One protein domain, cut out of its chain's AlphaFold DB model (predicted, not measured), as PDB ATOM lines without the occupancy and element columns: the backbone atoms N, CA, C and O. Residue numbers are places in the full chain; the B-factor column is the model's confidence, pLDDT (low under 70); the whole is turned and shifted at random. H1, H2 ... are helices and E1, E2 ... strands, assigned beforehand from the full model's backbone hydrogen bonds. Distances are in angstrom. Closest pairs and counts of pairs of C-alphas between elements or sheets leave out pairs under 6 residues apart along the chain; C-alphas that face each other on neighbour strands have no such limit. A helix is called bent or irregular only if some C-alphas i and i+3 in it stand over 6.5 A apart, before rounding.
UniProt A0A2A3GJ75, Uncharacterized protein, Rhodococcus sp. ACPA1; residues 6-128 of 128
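AT A GLANCE: This is residues 6 to 128 of the 128 residues of an uncharacterized protein of Rhodococcus sp. ACPA1 (UniProt A0A2A3GJ75). A small two-strand sheet, E1 beside E2, sits near the middle, with helix H4 packed on it and the longest helix, H6, beyond the sheet from H4 and apart from it. H1 and H2 make a loose group at one end, and a wide arc runs through H3 and the long loop of residues 42 to 65 back to E1; residues 37 to 43 and 46 to 51 stick out. The printed part has 123 residues, under half of them in named elements, in the order H1 H2 H3 E1 H4 E2 H5 H6; the sheet is parallel and the class mostly helix. It is only just compact, close to loose, with a radius of gyration of the C-alphas of 16.3 A and spans of 49 by 38 by 25 A.

IN THESE COORDINATES: Find C-alpha 6 at (176.740, 177.459, 192.520), where H1 begins, residues 6 to 12. Next come H2, residues 20 to 29, 14.7 A, and H3, residues 35 to 41. E1, residues 66 to 68, precedes H4, residues 77 to 87, 15.2 A. E2, residues 91 to 93, leads straight into H5, residues 94 to 97. H6, residues 113 to 127, runs 21.2 A to C-alpha 127 at (148.715, 183.091, 220.773).

HOW THE PARTS SIT: Look first at E1 and E2, parallel at 37 degrees, with N 92 and O 66 2.8 A apart, within hydrogen-bond range. E1, H4 and E2 form a strand-helix-strand unit, two parallel strands joined through a helix, with a right-handed crossover. The closest C-alphas of H4 and E2, Ser 84 and Ile 91, are 6.2 A apart. H1 and H2 are close but not clearly touching, their closest C-alphas, Val 8 and Arg 27, 6.9 A apart, and about perpendicular at 88 degrees. H2 is irregular, with C-alphas 21 and 24 7.6 A apart. H3 is apart from H2, and H6 from E1 and E2. Every O i to N i+4 pair is within hydrogen-bond range in H1, H3, H4 and H6, and 4 of 6 in H2; H5 is too short for one.

THE WHOLE: The farthest C-alphas, Gln 21 and Val 54, are 48.7 A apart. The links H3 to E1 and H5 to H6 are long, and the printed part has no cut. Its mean pLDDT is 89.9, and no printed residue of this model is under 70.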
ATOM      1  N   GLU A   6     176.235 176.253 191.874       91.31
ATOM      2  CA  GLU A   6     176.740 177.459 192.520       91.31
ATOM      3  C   GLU A   6     175.615 178.269 193.170       91.31
ATOM      4  O   GLU A   6     175.725 178.616 194.340       91.31
ATOM      5  N   MET A   7     174.508 178.506 192.456       89.69
ATOM      6  CA  MET A   7     173.346 179.207 193.012       89.69
ATOM      7  C   MET A   7     172.713 178.439 194.171       89.69
ATOM      8  O   MET A   7     172.283 179.046 195.147       89.69
ATOM      9  N   VAL A   8     172.648 177.107 194.077       91.69
ATOM     10  CA  VAL A   8     172.139 176.274 195.173       91.69
ATOM     11  C   VAL A   8     172.994 176.463 196.419       91.69
ATOM     12  O   VAL A   8     172.462 176.738 197.489       91.69
ATOM     13  N   ARG A   9     174.316 176.385 196.274       92.44
ATOM     14  CA  ARG A   9     175.259 176.549 197.385       92.44
ATOM     15  C   ARG A   9     175.267 177.957 197.959       92.44
ATOM     16  O   ARG A   9     175.365 178.090 199.167       92.44
ATOM     17  N   SER A  10     175.161 178.989 197.129       89.25
ATOM     18  CA  SER A  10     175.264 180.374 197.594       89.25
ATOM     19  C   SER A  10     173.964 180.925 198.168       89.25
ATOM     20  O   SER A  10     174.016 181.733 199.088       89.25
ATOM     21  N   LEU A  11     172.800 180.494 197.674       87.06
ATOM     22  CA  LEU A  11     171.509 181.071 198.071       87.06
ATOM     23  C   LEU A  11     170.718 180.187 199.035       87.06
ATOM     24  O   LEU A  11     169.993 180.703 199.878       87.06
ATOM     25  N   PHE A  12     170.851 178.867 198.916       90.56
ATOM     26  CA  PHE A  12     169.969 177.925 199.604       90.56
ATOM     27  C   PHE A  12     170.707 177.000 200.581       90.56
ATOM     28  O   PHE A  12     170.139 176.611 201.596       90.56
ATOM     29  N   ALA A  13     171.956 176.647 200.286       93.25
ATOM     30  CA  ALA A  13     172.775 175.705 201.053       93.25
ATOM     31  C   ALA A  13     174.076 176.351 201.568       93.25
ATOM     32  O   ALA A  13     175.133 175.712 201.576       93.25
ATOM     33  N   ASN A  14     173.993 177.634 201.933       90.50
ATOM     34  CA  ASN A  14     175.128 178.488 202.303       90.50
ATOM     35  C   ASN A  14     175.490 178.445 203.792       90.50
ATOM     36  O   ASN A  14     176.574 178.898 204.148       90.50
ATOM     37  N   SER A  15     174.603 177.922 204.632       96.12
ATOM     38  CA  SER A  15     174.730 178.005 206.080       96.12
ATOM     39  C   SER A  15     175.544 176.861 206.678       96.12
ATOM     40  O   SER A  15     175.662 175.773 206.098       96.12
ATOM     41  N   GLU A  16     176.077 177.099 207.875       96.56
ATOM     42  CA  GLU A  16     176.773 176.089 208.679       96.56
ATOM     43  C   GLU A  16     175.859 174.915 209.056       96.56
ATOM     44  O   GLU A  16     176.293 173.761 209.030       96.56
ATOM     45  N   CYS A  17     174.587 175.193 209.355       97.38
ATOM     46  CA  CYS A  17     173.607 174.174 209.725       97.38
ATOM     47  C   CYS A  17     173.027 173.410 208.522       97.38
ATOM     48  O   CYS A  17     172.330 172.408 208.716       97.38
ATOM     49  N   PHE A  18     173.296 173.814 207.274       97.31
ATOM     50  CA  PHE A  18     172.794 173.072 206.119       97.31
ATOM     51  C   PHE A  18     173.431 171.672 206.020       97.31
ATOM     52  O   PHE A  18     174.659 171.548 206.023       97.31
ATOM     53  N   PRO A  19     172.640 170.591 205.853       95.62
ATOM     54  CA  PRO A  19     173.166 169.232 205.748       95.62
ATOM     55  C   PRO A  19     173.855 169.015 204.392       95.62
ATOM     56  O   PRO A  19     173.275 168.470 203.453       95.62
ATOM     57  N   GLN A  20     175.127 169.406 204.282       93.62
ATOM     58  CA  GLN A  20     175.893 169.408 203.024       93.62
ATOM     59  C   GLN A  20     175.915 168.046 202.310       93.62
ATOM     60  O   GLN A  20     175.883 167.979 201.080       93.62
ATOM     61  N   GLN A  21     175.883 166.944 203.064       93.94
ATOM     62  CA  GLN A  21     175.774 165.582 202.521       93.94
ATOM     63  C   GLN A  21     174.477 165.316 201.733       93.94
ATOM     64  O   GLN A  21     174.447 164.437 200.876       93.94
ATOM     65  N   ALA A  22     173.413 166.081 201.990       94.06
ATOM     66  CA  ALA A  22     172.113 165.961 201.338       94.06
ATOM     67  C   ALA A  22     171.931 166.936 200.161       94.06
ATOM     68  O   ALA A  22     170.859 166.954 199.552       94.06
ATOM     69  N   ILE A  23     172.954 167.720 199.788       93.44
ATOM     70  CA  ILE A  23     172.810 168.773 198.768       93.44
ATOM     71  C   ILE A  23     172.352 168.242 197.403       93.44
ATOM     72  O   ILE A  23     171.589 168.906 196.705       93.44
ATOM     73  N   GLY A  24     172.756 167.021 197.032       92.50
ATOM     74  CA  GLY A  24     172.298 166.379 195.798       92.50
ATOM     75  C   GLY A  24     170.789 166.113 195.799       92.50
ATOM     76  O   GLY A  24     170.118 166.402 194.809       92.50
ATOM     77  N   ASN A  25     170.252 165.637 196.929       93.88
ATOM     78  CA  ASN A  25     168.815 165.411 197.111       93.88
ATOM     79  C   ASN A  25     168.048 166.734 197.164       93.88
ATOM     80  O   ASN A  25     166.992 166.864 196.555       93.88
ATOM     81  N   TYR A  26     168.593 167.740 197.850       92.94
ATOM     82  CA  TYR A  26     167.988 169.068 197.871       92.94
ATOM     83  C   TYR A  26     167.900 169.648 196.456       92.94
ATOM     84  O   TYR A  26     166.832 170.062 196.011       92.94
ATOM     85  N   ARG A  27     168.995 169.591 195.695       91.75
ATOM     86  CA  ARG A  27     169.045 170.113 194.329       91.75
ATOM     87  C   ARG A  27     168.080 169.394 193.388       91.75
ATOM     88  O   ARG A  27     167.498 170.053 192.531       91.75
ATOM     89  N   SER A  28     167.893 168.081 193.529       91.38
ATOM     90  CA  SER A  28     166.933 167.337 192.699       91.38
ATOM     91  C   SER A  28     165.471 167.688 192.995       91.38
ATOM     92  O   SER A  28     164.620 167.479 192.134       91.38
ATOM     93  N   SER A  29     165.185 168.263 194.169       91.19
ATOM     94  CA  SER A  29     163.855 168.764 194.534       91.19
ATOM     95  C   SER A  29     163.533 170.146 193.948       91.19
ATOM     96  O   SER A  29     162.366 170.537 193.891       91.19
ATOM     97  N   LEU A  30     164.546 170.889 193.488       88.44
ATOM     98  CA  LEU A  30     164.359 172.239 192.968       88.44
ATOM     99  C   LEU A  30     163.699 172.212 191.591       88.44
ATOM    100  O   LEU A  30     164.209 171.628 190.633       88.44
ATOM    101  N   VAL A  31     162.587 172.932 191.472       85.25
ATOM    102  CA  VAL A  31     161.880 173.117 190.206       85.25
ATOM    103  C   VAL A  31     162.272 174.444 189.548       85.25
ATOM    104  O   VAL A  31     162.520 175.431 190.247       85.25
ATOM    105  N   PRO A  32     162.325 174.521 188.205       80.75
ATOM    106  CA  PRO A  32     162.610 175.778 187.528       80.75
ATOM    107  C   PRO A  32     161.579 176.857 187.874       80.75
ATOM    108  O   PRO A  32     160.390 176.704 187.594       80.75
ATOM    109  N   LEU A  33     162.036 177.997 188.395       78.69
ATOM    110  CA  LEU A  33     161.186 179.176 188.540       78.69
ATOM    111  C   LEU A  33     161.179 179.975 187.237       78.69
ATOM    112  O   LEU A  33     162.227 180.406 186.743       78.69
ATOM    113  N   THR A  34     160.006 180.196 186.647       79.94
ATOM    114  CA  THR A  34     159.883 181.160 185.543       79.94
ATOM    115  C   THR A  34     159.917 182.588 186.103       79.94
ATOM    116  O   THR A  34     159.456 182.793 187.225       79.94
ATOM    117  N   PRO A  35     160.395 183.598 185.346       78.12
ATOM    118  CA  PRO A  35     160.324 184.995 185.784       78.12
ATOM    119  C   PRO A  35     158.906 185.422 186.168       78.12
ATOM    120  O   PRO A  35     158.721 186.176 187.111       78.12
ATOM    121  N   ARG A  36     157.888 184.878 185.489       80.12
ATOM    122  CA  ARG A  36     156.482 185.098 185.840       80.12
ATOM    123  C   ARG A  36     156.149 184.577 187.242       80.12
ATOM    124  O   ARG A  36     155.495 185.291 187.990       80.12
ATOM    125  N   ILE A  37     156.578 183.362 187.587       78.44
ATOM    126  CA  ILE A  37     156.351 182.779 188.921       78.44
ATOM    127  C   ILE A  37     157.103 183.587 189.982       78.44
ATOM    128  O   ILE A  37     156.514 183.937 190.996       78.44
ATOM    129  N   PHE A  38     158.362 183.942 189.717       78.88
ATOM    130  CA  PHE A  38     159.183 184.727 190.640       78.88
ATOM    131  C   PHE A  38     158.607 186.126 190.898       78.88
ATOM    132  O   PHE A  38     158.458 186.560 192.036       78.88
ATOM    133  N   ASN A  39     158.216 186.829 189.836       78.50
ATOM    134  CA  ASN A  39     157.618 188.152 189.959       78.50
ATOM    135  C   ASN A  39     156.270 188.090 190.681       78.50
ATOM    136  O   ASN A  39     155.973 188.969 191.484       78.50
ATOM    137  N   ALA A  40     155.473 187.045 190.439       78.00
ATOM    138  CA  ALA A  40     154.227 186.836 191.165       78.00
ATOM    139  C   ALA A  40     154.468 186.575 192.661       78.00
ATOM    140  O   ALA A  40     153.787 187.183 193.481       78.00
ATOM    141  N   SER A  41     155.458 185.751 193.034       72.62
ATOM    142  CA  SER A  41     155.773 185.490 194.449       72.62
ATOM    143  C   SER A  41     156.288 186.722 195.196       72.62
ATOM    144  O   SER A  41     156.125 186.805 196.405       72.62
ATOM    145  N   LEU A  42     156.886 187.683 194.485       71.69
ATOM    146  CA  LEU A  42     157.360 188.948 195.055       71.69
ATOM    147  C   LEU A  42     156.340 190.097 194.952       71.69
ATOM    148  O   LEU A  42     156.662 191.234 195.294       71.69
ATOM    149  N   GLY A  43     155.134 189.857 194.422       70.25
ATOM    150  CA  GLY A  43     154.153 190.926 194.181       70.25
ATOM    151  C   GLY A  43     154.640 192.003 193.193       70.25
ATOM    152  O   GLY A  43     154.190 193.157 193.230       70.25
ATOM    153  N   LEU A  44     155.582 191.644 192.314       73.38
ATOM    154  CA  LEU A  44     156.118 192.461 191.221       73.38
ATOM    155  C   LEU A  44     155.301 192.234 189.942       73.38
ATOM    156  O   LEU A  44     155.822 191.866 188.889       73.38
ATOM    157  N   ASN A  45     153.990 192.410 190.050       73.69
ATOM    158  CA  ASN A  45     153.038 192.219 188.966       73.69
ATOM    159  C   ASN A  45     152.105 193.441 188.845       73.69
ATOM    160  O   ASN A  45     152.254 194.427 189.568       73.69
ATOM    161  N   MET A  46     151.180 193.385 187.887       75.44
ATOM    162  CA  MET A  46     150.197 194.447 187.635       75.44
ATOM    163  C   MET A  46     148.913 194.273 188.459       75.44
ATOM    164  O   MET A  46     147.916 194.932 188.166       75.44
ATOM    165  N   ASP A  47     148.907 193.370 189.441       75.56
ATOM    166  CA  ASP A  47     147.713 193.101 190.232       75.56
ATOM    167  C   ASP A  47     147.396 194.298 191.141       75.56
ATOM    168  O   ASP A  47     148.276 195.072 191.536       75.56
ATOM    169  N   LEU A  48     146.112 194.453 191.472       71.06
ATOM    170  CA  LEU A  48     145.649 195.465 192.419       71.06
ATOM    171  C   LEU A  48     146.349 195.271 193.767       71.06
ATOM    172  O   LEU A  48     146.190 194.243 194.421       71.06
ATOM    173  N   LYS A  49     147.102 196.287 194.189       74.19
ATOM    174  CA  LYS A  49     147.713 196.332 195.517       74.19
ATOM    175  C   LYS A  49     146.716 196.921 196.509       74.19
ATOM    176  O   LYS A  49     146.003 197.869 196.185       74.19
ATOM    177  N   THR A  50     146.657 196.356 197.709       70.06
ATOM    178  CA  THR A  50     145.837 196.901 198.792       70.06
ATOM    179  C   THR A  50     146.460 198.191 199.310       70.06
ATOM    180  O   THR A  50     147.659 198.223 199.580       70.06
ATOM    181  N   ASP A  51     145.649 199.236 199.465       75.75
ATOM    182  CA  ASP A  51     146.055 200.457 200.159       75.75
ATOM    183  C   ASP A  51     146.194 200.154 201.663       75.75
ATOM    184  O   ASP A  51     145.192 199.782 202.284       75.75
ATOM    185  N   PRO A  52     147.389 200.303 202.268       70.31
ATOM    186  CA  PRO A  52     147.584 200.083 203.698       70.31
ATOM    187  C   PRO A  52     146.689 200.962 204.586       70.31
ATOM    188  O   PRO A  52     146.381 200.571 205.707       70.31
ATOM    189  N   ALA A  53     146.229 202.120 204.097       77.62
ATOM    190  CA  ALA A  53     145.281 202.965 204.824       77.62
ATOM    191  C   ALA A  53     143.859 202.369 204.877       77.62
ATOM    192  O   ALA A  53     143.080 202.711 205.765       77.62
ATOM    193  N   VAL A  54     143.518 201.480 203.938       77.31
ATOM    194  CA  VAL A  54     142.204 200.822 203.832       77.31
ATOM    195  C   VAL A  54     142.246 199.398 204.389       77.31
ATOM    196  O   VAL A  54     141.297 198.951 205.028       77.31
ATOM    197  N   ALA A  55     143.349 198.685 204.164       76.19
ATOM    198  CA  ALA A  55     143.593 197.340 204.660       76.19
ATOM    199  C   ALA A  55     145.009 197.294 205.262       76.19
ATOM    200  O   ALA A  55     145.966 197.067 204.518       76.19
ATOM    201  N   PRO A  56     145.163 197.487 206.588       73.31
ATOM    202  CA  PRO A  56     146.452 197.695 207.266       73.31
ATOM    203  C   PRO A  56     147.362 196.452 207.339       73.31
ATOM    204  O   PRO A  56     148.218 196.346 208.214       73.31
ATOM    205  N   GLY A  57     147.193 195.494 206.424       77.75
ATOM    206  CA  GLY A  57     147.990 194.273 206.337       77.75
ATOM    207  C   GLY A  57     147.650 193.236 207.407       77.75
ATOM    208  O   GLY A  57     146.837 193.468 208.301       77.75
ATOM    209  N   TRP A  58     148.249 192.052 207.290       80.56
ATOM    210  CA  TRP A  58     147.973 190.929 208.194       80.56
ATOM    211  C   TRP A  58     148.587 191.098 209.584       80.56
ATOM    212  O   TRP A  58     147.995 190.628 210.548       80.56
ATOM    213  N   GLY A  59     149.713 191.806 209.714       83.50
ATOM    214  CA  GLY A  59     150.394 191.967 211.005       83.50
ATOM    215  C   GLY A  59     149.587 192.726 212.067       83.50
ATOM    216  O   GLY A  59     149.850 192.575 213.253       83.50
ATOM    217  N   SER A  60     148.555 193.478 211.662       85.12
ATOM    218  CA  SER A  60     147.594 194.121 212.571       85.12
ATOM    219  C   SER A  60     146.319 193.300 212.820       85.12
ATOM    220  O   SER A  60     145.510 193.670 213.667       85.12
ATOM    221  N   GLN A  61     146.116 192.205 212.081       86.81
ATOM    222  CA  GLN A  61     144.874 191.420 212.085       86.81
ATOM    223  C   GLN A  61     145.032 190.050 212.738       86.81
ATOM    224  O   GLN A  61     144.072 189.533 213.306       86.81
ATOM    225  N   ILE A  62     146.219 189.455 212.643       90.75
ATOM    226  CA  ILE A  62     146.525 188.142 213.206       90.75
ATOM    227  C   ILE A  62     147.881 188.177 213.916       90.75
ATOM    228  O   ILE A  62     148.744 188.969 213.533       90.75
ATOM    229  N   PRO A  63     148.105 187.318 214.923       93.44
ATOM    230  CA  PRO A  63     149.441 187.102 215.459       93.44
ATOM    231  C   PRO A  63     150.393 186.647 214.346       93.44
ATOM    232  O   PRO A  63     150.089 185.716 213.601       93.44
ATOM    233  N   VAL A  64     151.553 187.295 214.241       94.88
ATOM    234  CA  VAL A  64     152.602 186.952 213.272       94.88
ATOM    235  C   VAL A  64     153.927 186.809 214.006       94.88
ATOM    236  O   VAL A  64     154.316 187.690 214.770       94.88
ATOM    237  N   LEU A  65     154.633 185.713 213.735       96.44
ATOM    238  CA  LEU A  65     156.022 185.510 214.129       96.44
ATOM    239  C   LEU A  65     156.907 185.695 212.898       96.44
ATOM    240  O   LEU A  65     156.816 184.919 211.947       96.44
ATOM    241  N   LEU A  66     157.753 186.725 212.912       96.06
ATOM    242  CA  LEU A  66     158.703 186.999 211.836       96.06
ATOM    243  C   LEU A  66     160.094 186.506 212.247       96.06
ATOM    244  O   LEU A  66     160.747 187.139 213.075       96.06
ATOM    245  N   LEU A  67     160.530 185.382 211.673       97.44
ATOM    246  CA  LEU A  67     161.837 184.777 211.944       97.44
ATOM    247  C   LEU A  67     162.859 185.146 210.876       97.44
ATOM    248  O   LEU A  67     162.553 185.099 209.686       97.44
ATOM    249  N   VAL A  68     164.081 185.450 211.310       97.12
ATOM    250  CA  VAL A  68     165.236 185.641 210.422       97.12
ATOM    251  C   VAL A  68     166.442 184.861 210.927       97.12
ATOM    252  O   VAL A  68     166.670 184.755 212.137       97.12
ATOM    253  N   ALA A  69     167.216 184.331 209.986       96.62
ATOM    254  CA  ALA A  69     168.433 183.580 210.249       96.62
ATOM    255  C   ALA A  69     169.668 184.429 209.916       96.62
ATOM    256  O   ALA A  69     169.652 185.217 208.973       96.62
ATOM    257  N   ASP A  70     170.739 184.277 210.690       95.75
ATOM    258  CA  ASP A  70     171.938 185.120 210.624       95.75
ATOM    259  C   ASP A  70     172.801 184.882 209.376       95.75
ATOM    260  O   ASP A  70     173.576 185.759 208.994       95.75
ATOM    261  N   GLN A  71     172.656 183.728 208.717       95.69
ATOM    262  CA  GLN A  71     173.389 183.389 207.495       95.69
ATOM    263  C   GLN A  71     172.507 183.380 206.234       95.69
ATOM    264  O   GLN A  71     172.977 182.955 205.179       95.69
ATOM    265  N   ASP A  72     171.259 183.871 206.281       95.00
ATOM    266  CA  ASP A  72     170.403 183.966 205.086       95.00
ATOM    267  C   ASP A  72     170.996 184.940 204.044       95.00
ATOM    268  O   ASP A  72     171.057 186.152 204.240       95.00
ATOM    269  N   GLN A  73     171.444 184.392 202.908       91.25
ATOM    270  CA  GLN A  73     171.942 185.165 201.762       91.25
ATOM    271  C   GLN A  73     170.883 185.404 200.677       91.25
ATOM    272  O   GLN A  73     171.119 186.179 199.748       91.25
ATOM    273  N   LEU A  74     169.735 184.723 200.742       89.88
ATOM    274  CA  LEU A  74     168.654 184.905 199.780       89.88
ATOM    275  C   LEU A  74     167.806 186.126 200.134       89.88
ATOM    276  O   LEU A  74     167.416 186.876 199.236       89.88
ATOM    277  N   ILE A  75     167.549 186.335 201.427       89.56
ATOM    278  CA  ILE A  75     166.808 187.481 201.953       89.56
ATOM    279  C   ILE A  75     167.738 188.304 202.856       89.56
ATOM    280  O   ILE A  75     167.910 187.975 204.025       89.56
ATOM    281  N   PRO A  76     168.333 189.395 202.340       86.69
ATOM    282  CA  PRO A  76     169.199 190.259 203.139       86.69
ATOM    283  C   PRO A  76     168.458 190.908 204.318       86.69
ATOM    284  O   PRO A  76     167.280 191.245 204.186       86.69
ATOM    285  N   GLU A  77     169.181 191.218 205.402       88.56
ATOM    286  CA  GLU A  77     168.645 191.860 206.623       88.56
ATOM    287  C   GLU A  77     167.762 193.082 206.316       88.56
ATOM    288  O   GLU A  77     166.643 193.185 206.809       88.56
ATOM    289  N   ALA A  78     168.202 193.965 205.412       91.38
ATOM    290  CA  ALA A  78     167.439 195.156 205.029       91.38
ATOM    291  C   ALA A  78     166.029 194.825 204.492       91.38
ATOM    292  O   ALA A  78     165.079 195.568 204.728       91.38
ATOM    293  N   ARG A  79     165.858 193.693 203.792       91.12
ATOM    294  CA  ARG A  79     164.540 193.241 203.309       91.12
ATOM    295  C   ARG A  79     163.680 192.679 204.434       91.12
ATOM    296  O   ARG A  79     162.460 192.858 204.414       91.12
ATOM    297  N   ALA A  80     164.291 192.030 205.419       92.81
ATOM    298  CA  ALA A  80     163.578 191.608 206.613       92.81
ATOM    299  C   ALA A  80     163.104 192.814 207.442       92.81
ATOM    300  O   ALA A  80     161.960 192.826 207.893       92.81
ATOM    301  N   GLU A  81     163.921 193.862 207.571       94.56
ATOM    302  CA  GLU A  81     163.555 195.121 208.240       94.56
ATOM    303  C   GLU A  81     162.417 195.860 207.523       94.56
ATOM    304  O   GLU A  81     161.466 196.322 208.163       94.56
ATOM    305  N   GLU A  82     162.461 195.925 206.188       91.50
ATOM    306  CA  GLU A  82     161.356 196.449 205.376       91.50
ATOM    307  C   GLU A  82     160.064 195.655 205.617       91.50
ATOM    308  O   GLU A  82     159.000 196.246 205.805       91.50
ATOM    309  N   THR A  83     160.157 194.322 205.669       89.56
ATOM    310  CA  THR A  83     159.011 193.435 205.935       89.56
ATOM    311  C   THR A  83     158.454 193.650 207.341       89.56
ATOM    312  O   THR A  83     157.245 193.787 207.511       89.56
ATOM    313  N   SER A  84     159.326 193.748 208.345       93.06
ATOM    314  CA  SER A  84     158.964 194.055 209.731       93.06
ATOM    315  C   SER A  84     158.214 195.381 209.836       93.06
ATOM    316  O   SER A  84     157.139 195.440 210.434       93.06
ATOM    317  N   THR A  85     158.728 196.419 209.174       90.38
ATOM    318  CA  THR A  85     158.105 197.747 209.124       90.38
ATOM    319  C   THR A  85     156.745 197.696 208.432       90.38
ATOM    320  O   THR A  85     155.772 198.241 208.948       90.38
ATOM    321  N   ALA A  86     156.656 197.014 207.287       85.88
ATOM    322  CA  ALA A  86     155.421 196.900 206.516       85.88
ATOM    323  C   ALA A  86     154.327 196.113 207.256       85.88
ATOM    324  O   ALA A  86     153.146 196.423 207.109       85.88
ATOM    325  N   LEU A  87     154.707 195.104 208.046       87.62
ATOM    326  CA  LEU A  87     153.774 194.313 208.848       87.62
ATOM    327  C   LEU A  87     153.466 194.948 210.211       87.62
ATOM    328  O   LEU A  87     152.458 194.594 210.817       87.62
ATOM    329  N   GLY A  88     154.314 195.851 210.708       90.31
ATOM    330  CA  GLY A  88     154.247 196.331 212.090       90.31
ATOM    331  C   GLY A  88     154.582 195.238 213.114       90.31
ATOM    332  O   GLY A  88     154.085 195.277 214.236       90.31
ATOM    333  N   VAL A  89     155.393 194.248 212.724       93.81
ATOM    334  CA  VAL A  89     155.710 193.049 213.519       93.81
ATOM    335  C   VAL A  89     157.211 193.020 213.799       93.81
ATOM    336  O   VAL A  89     157.988 193.122 212.845       93.81
ATOM    337  N   PRO A  90     157.657 192.876 215.060       95.19
ATOM    338  CA  PRO A  90     159.079 192.832 215.376       95.19
ATOM    339  C   PRO A  90     159.743 191.574 214.807       95.19
ATOM    340  O   PRO A  90     159.160 190.490 214.791       95.19
ATOM    341  N   ILE A  91     160.994 191.724 214.379       97.56
ATOM    342  CA  ILE A  91     161.839 190.600 213.973       97.56
ATOM    343  C   ILE A  91     162.254 189.810 215.213       97.56
ATOM    344  O   ILE A  91     162.739 190.392 216.181       97.56
ATOM    345  N   THR A  92     162.120 188.489 215.140       97.75
ATOM    346  CA  THR A  92     162.772 187.533 216.037       97.75
ATOM    347  C   THR A  92     163.949 186.899 215.297       97.75
ATOM    348  O   THR A  92     163.781 186.236 214.272       97.75
ATOM    349  N   ARG A  93     165.159 187.126 215.794       97.81
ATOM    350  CA  ARG A  93     166.410 186.630 215.218       97.81
ATOM    351  C   ARG A  93     166.786 185.308 215.865       97.81
ATOM    352  O   ARG A  93     166.965 185.246 217.082       97.81
ATOM    353  N   LEU A  94     166.982 184.269 215.056       97.81
ATOM    354  CA  LEU A  94     167.339 182.941 215.563       97.81
ATOM    355  C   LEU A  94     168.612 182.989 216.420       97.81
ATOM    356  O   LEU A  94     168.605 182.527 217.560       97.81
ATOM    357  N   ALA A  95     169.668 183.635 215.922       97.25
ATOM    358  CA  ALA A  95     170.958 183.691 216.602       97.25
ATOM    359  C   ALA A  95     170.919 184.452 217.939       97.25
ATOM    360  O   ALA A  95     171.405 183.940 218.945       97.25
ATOM    361  N   THR A  96     170.358 185.664 217.973       97.56
ATOM    362  CA  THR A  96     170.441 186.530 219.164       97.56
ATOM    363  C   THR A  96     169.302 186.325 220.147       97.56
ATOM    364  O   THR A  96     169.527 186.431 221.351       97.56
ATOM    365  N   ASP A  97     168.097 186.026 219.660       97.94
ATOM    366  CA  ASP A  97     166.910 185.959 220.512       97.94
ATOM    367  C   ASP A  97     166.650 184.525 220.981       97.94
ATOM    368  O   ASP A  97     166.185 184.314 222.102       97.94
ATOM    369  N   TRP A  98     166.967 183.527 220.146       97.62
ATOM    370  CA  TRP A  98     166.778 182.105 220.464       97.62
ATOM    371  C   TRP A  98     168.082 181.340 220.715       97.62
ATOM    372  O   TRP A  98     168.021 180.206 221.183       97.62
ATOM    373  N   GLY A  99     169.249 181.945 220.470       97.75
ATOM    374  CA  GLY A  99     170.548 181.281 220.636       97.75
ATOM    375  C   GLY A  99     170.858 180.240 219.555       97.75
ATOM    376  O   GLY A  99     171.719 179.390 219.757       97.75
ATOM    377  N   LEU A 100     170.150 180.294 218.425       97.62
ATOM    378  CA  LEU A 100     170.227 179.351 217.308       97.62
ATOM    379  C   LEU A 100     170.954 180.008 216.128       97.62
ATOM    380  O   LEU A 100     170.333 180.459 215.169       97.62
ATOM    381  N   SER A 101     172.275 180.142 216.243       97.62
ATOM    382  CA  SER A 101     173.139 180.715 215.199       97.62
ATOM    383  C   SER A 101     173.523 179.697 214.127       97.62
ATOM    384  O   SER A 101     173.464 178.492 214.367       97.62
ATOM    385  N   GLY A 102     174.025 180.180 212.989       97.19
ATOM    386  CA  GLY A 102     174.558 179.319 211.927       97.19
ATOM    387  C   GLY A 102     173.505 178.847 210.927       97.19
ATOM    388  O   GLY A 102     173.795 178.001 210.081       97.19
ATOM    389  N   HIS A 103     172.294 179.395 211.017       97.88
ATOM    390  CA  HIS A 103     171.166 179.031 210.173       97.88
ATOM    391  C   HIS A 103     171.054 179.945 208.950       97.88
ATOM    392  O   HIS A 103     171.350 181.139 209.016       97.88
ATOM    393  N   GLY A 104     170.602 179.383 207.829       96.19
ATOM    394  CA  GLY A 104     170.415 180.092 206.561       96.19
ATOM    395  C   GLY A 104     168.954 180.210 206.152       96.19
ATOM    396  O   GLY A 104     168.039 180.018 206.949       96.19
ATOM    397  N   HIS A 105     168.724 180.484 204.866       95.12
ATOM    398  CA  HIS A 105     167.373 180.648 204.315       95.12
ATOM    399  C   HIS A 105     166.466 179.431 204.557       95.12
ATOM    400  O   HIS A 105     165.262 179.555 204.765       95.12
ATOM    401  N   ASN A 106     167.048 178.232 204.521       94.88
ATOM    402  CA  ASN A 106     166.318 176.977 204.624       94.88
ATOM    403  C   ASN A 106     166.298 176.422 206.055       94.88
ATOM    404  O   ASN A 106     166.173 175.211 206.217       94.88
ATOM    405  N   PHE A 107     166.380 177.271 207.088       96.19
ATOM    406  CA  PHE A 107     166.462 176.862 208.500       96.19
ATOM    407  C   PHE A 107     165.409 175.831 208.947       96.19
ATOM    408  O   PHE A 107     165.637 175.100 209.902       96.19
ATOM    409  N   ILE A 108     164.279 175.712 208.244       95.69
ATOM    410  CA  ILE A 108     163.231 174.705 208.484       95.69
ATOM    411  C   ILE A 108     163.621 173.257 208.122       95.69
ATOM    412  O   ILE A 108     162.920 172.328 208.511       95.69
ATOM    413  N   ILE A 109     164.692 173.051 207.352       94.88
ATOM    414  CA  ILE A 109     165.222 171.729 206.963       94.88
ATOM    415  C   ILE A 109     166.712 171.573 207.303       94.88
ATOM    416  O   ILE A 109     167.367 170.633 206.850       94.88
ATOM    417  N   GLU A 110     167.268 172.520 208.052       97.12
ATOM    418  CA  GLU A 110     168.661 172.494 208.484       97.12
ATOM    419  C   GLU A 110     168.831 171.661 209.763       97.12
ATOM    420  O   GLU A 110     167.868 171.328 210.460       97.12
ATOM    421  N   MET A 111     170.075 171.302 210.072       97.69
ATOM    422  CA  MET A 111     170.417 170.617 211.317       97.69
ATOM    423  C   MET A 111     170.026 171.489 212.514       97.69
ATOM    424  O   MET A 111     170.392 172.657 212.549       97.69
ATOM    425  N   GLY A 112     169.304 170.933 213.493       95.94
ATOM    426  CA  GLY A 112     168.824 171.691 214.657       95.94
ATOM    427  C   GLY A 112     167.479 172.398 214.441       95.94
ATOM    428  O   GLY A 112     166.972 173.042 215.360       95.94
ATOM    429  N   SER A 113     166.860 172.237 213.265       97.38
ATOM    430  CA  SER A 113     165.519 172.763 212.965       97.38
ATOM    431  C   SER A 113     164.429 172.249 213.911       97.38
ATOM    432  O   SER A 113     163.398 172.899 214.074       97.38
ATOM    433  N   GLU A 114     164.658 171.133 214.604       98.06
ATOM    434  CA  GLU A 114     163.755 170.609 215.625       98.06
ATOM    435  C   GLU A 114     163.596 171.567 216.812       98.06
ATOM    436  O   GLU A 114     162.489 171.704 217.334       98.06
ATOM    437  N   GLU A 115     164.661 172.262 217.227       98.31
ATOM    438  CA  GLU A 115     164.553 173.267 218.290       98.31
ATOM    439  C   GLU A 115     163.773 174.493 217.795       98.31
ATOM    440  O   GLU A 115     162.886 174.973 218.498       98.31
ATOM    441  N   ILE A 116     164.011 174.940 216.555       98.25
ATOM    442  CA  ILE A 116     163.220 176.008 215.918       98.25
ATOM    443  C   ILE A 116     161.734 175.625 215.914       98.25
ATOM    444  O   ILE A 116     160.891 176.421 216.327       98.25
ATOM    445  N   ALA A 117     161.406 174.394 215.512       98.31
ATOM    446  CA  ALA A 117     160.034 173.897 215.486       98.31
ATOM    447  C   ALA A 117     159.384 173.916 216.880       98.31
ATOM    448  O   ALA A 117     158.243 174.354 217.009       98.31
ATOM    449  N   GLN A 118     160.109 173.521 217.931       98.31
ATOM    450  CA  GLN A 118     159.615 173.588 219.313       98.31
ATOM    451  C   GLN A 118     159.349 175.028 219.773       98.31
ATOM    452  O   GLN A 118     158.352 175.286 220.444       98.31
ATOM    453  N   ARG A 119     160.209 175.988 219.405       98.00
ATOM    454  CA  ARG A 119     160.002 177.413 219.727       98.00
ATOM    455  C   ARG A 119     158.786 177.985 219.001       98.00
ATOM    456  O   ARG A 119     158.022 178.739 219.602       98.00
ATOM    457  N   VAL A 120     158.588 177.606 217.739       98.00
ATOM    458  CA  VAL A 120     157.405 177.988 216.956       98.00
ATOM    459  C   VAL A 120     156.135 177.391 217.558       98.00
ATOM    460  O   VAL A 120     155.156 178.112 217.718       98.00
ATOM    461  N   ASP A 121     156.148 176.115 217.946       98.12
ATOM    462  CA  ASP A 121     155.008 175.448 218.590       98.12
ATOM    463  C   ASP A 121     154.643 176.095 219.936       98.12
ATOM    464  O   ASP A 121     153.474 176.380 220.212       98.12
ATOM    465  N   ALA A 122     155.653 176.430 220.744       97.75
ATOM    466  CA  ALA A 122     155.464 177.166 221.991       97.75
ATOM    467  C   ALA A 122     154.882 178.571 221.750       97.75
ATOM    468  O   ALA A 122     153.992 179.001 222.484       97.75
ATOM    469  N   TRP A 123     155.347 179.278 220.714       97.81
ATOM    470  CA  TRP A 123     154.785 180.571 220.329       97.81
ATOM    471  C   TRP A 123     153.327 180.440 219.873       97.81
ATOM    472  O   TRP A 123     152.478 181.164 220.389       97.81
ATOM    473  N   LEU A 124     153.017 179.485 218.987       97.38
ATOM    474  CA  LEU A 124     151.653 179.208 218.516       97.38
ATOM    475  C   LEU A 124     150.709 178.920 219.687       97.38
ATOM    476  O   LEU A 124     149.646 179.523 219.788       97.38
ATOM    477  N   SER A 125     151.142 178.078 220.625       97.50
ATOM    478  CA  SER A 125     150.383 177.745 221.836       97.50
ATOM    479  C   SER A 125     150.159 178.936 222.776       97.50
ATOM    480  O   SER A 125     149.291 178.872 223.640       97.50
ATOM    481  N   SER A 126     150.945 180.010 222.646       96.00
ATOM    482  CA  SER A 126     150.790 181.231 223.450       96.00
ATOM    483  C   SER A 126     149.846 182.267 222.833       96.00
ATOM    484  O   SER A 126     149.416 183.185 223.531       96.00
ATOM    485  N   VAL A 127     149.545 182.140 221.535       92.44
ATOM    486  CA  VAL A 127     148.715 183.091 220.773       92.44
ATOM    487  C   VAL A 127     147.384 182.498 220.290       92.44
ATOM    488  O   VAL A 127     146.546 183.247 219.786       92.44
ATOM    489  N   CYS A 128     147.196 181.181 220.430       71.31
ATOM    490  CA  CYS A 128     145.928 180.463 220.256       71.31
ATOM    491  C   CYS A 128     145.188 180.312 221.590       71.31
ATOM    492  O   CYS A 128     143.941 180.420 221.565       71.31
TER     493      CYS A 128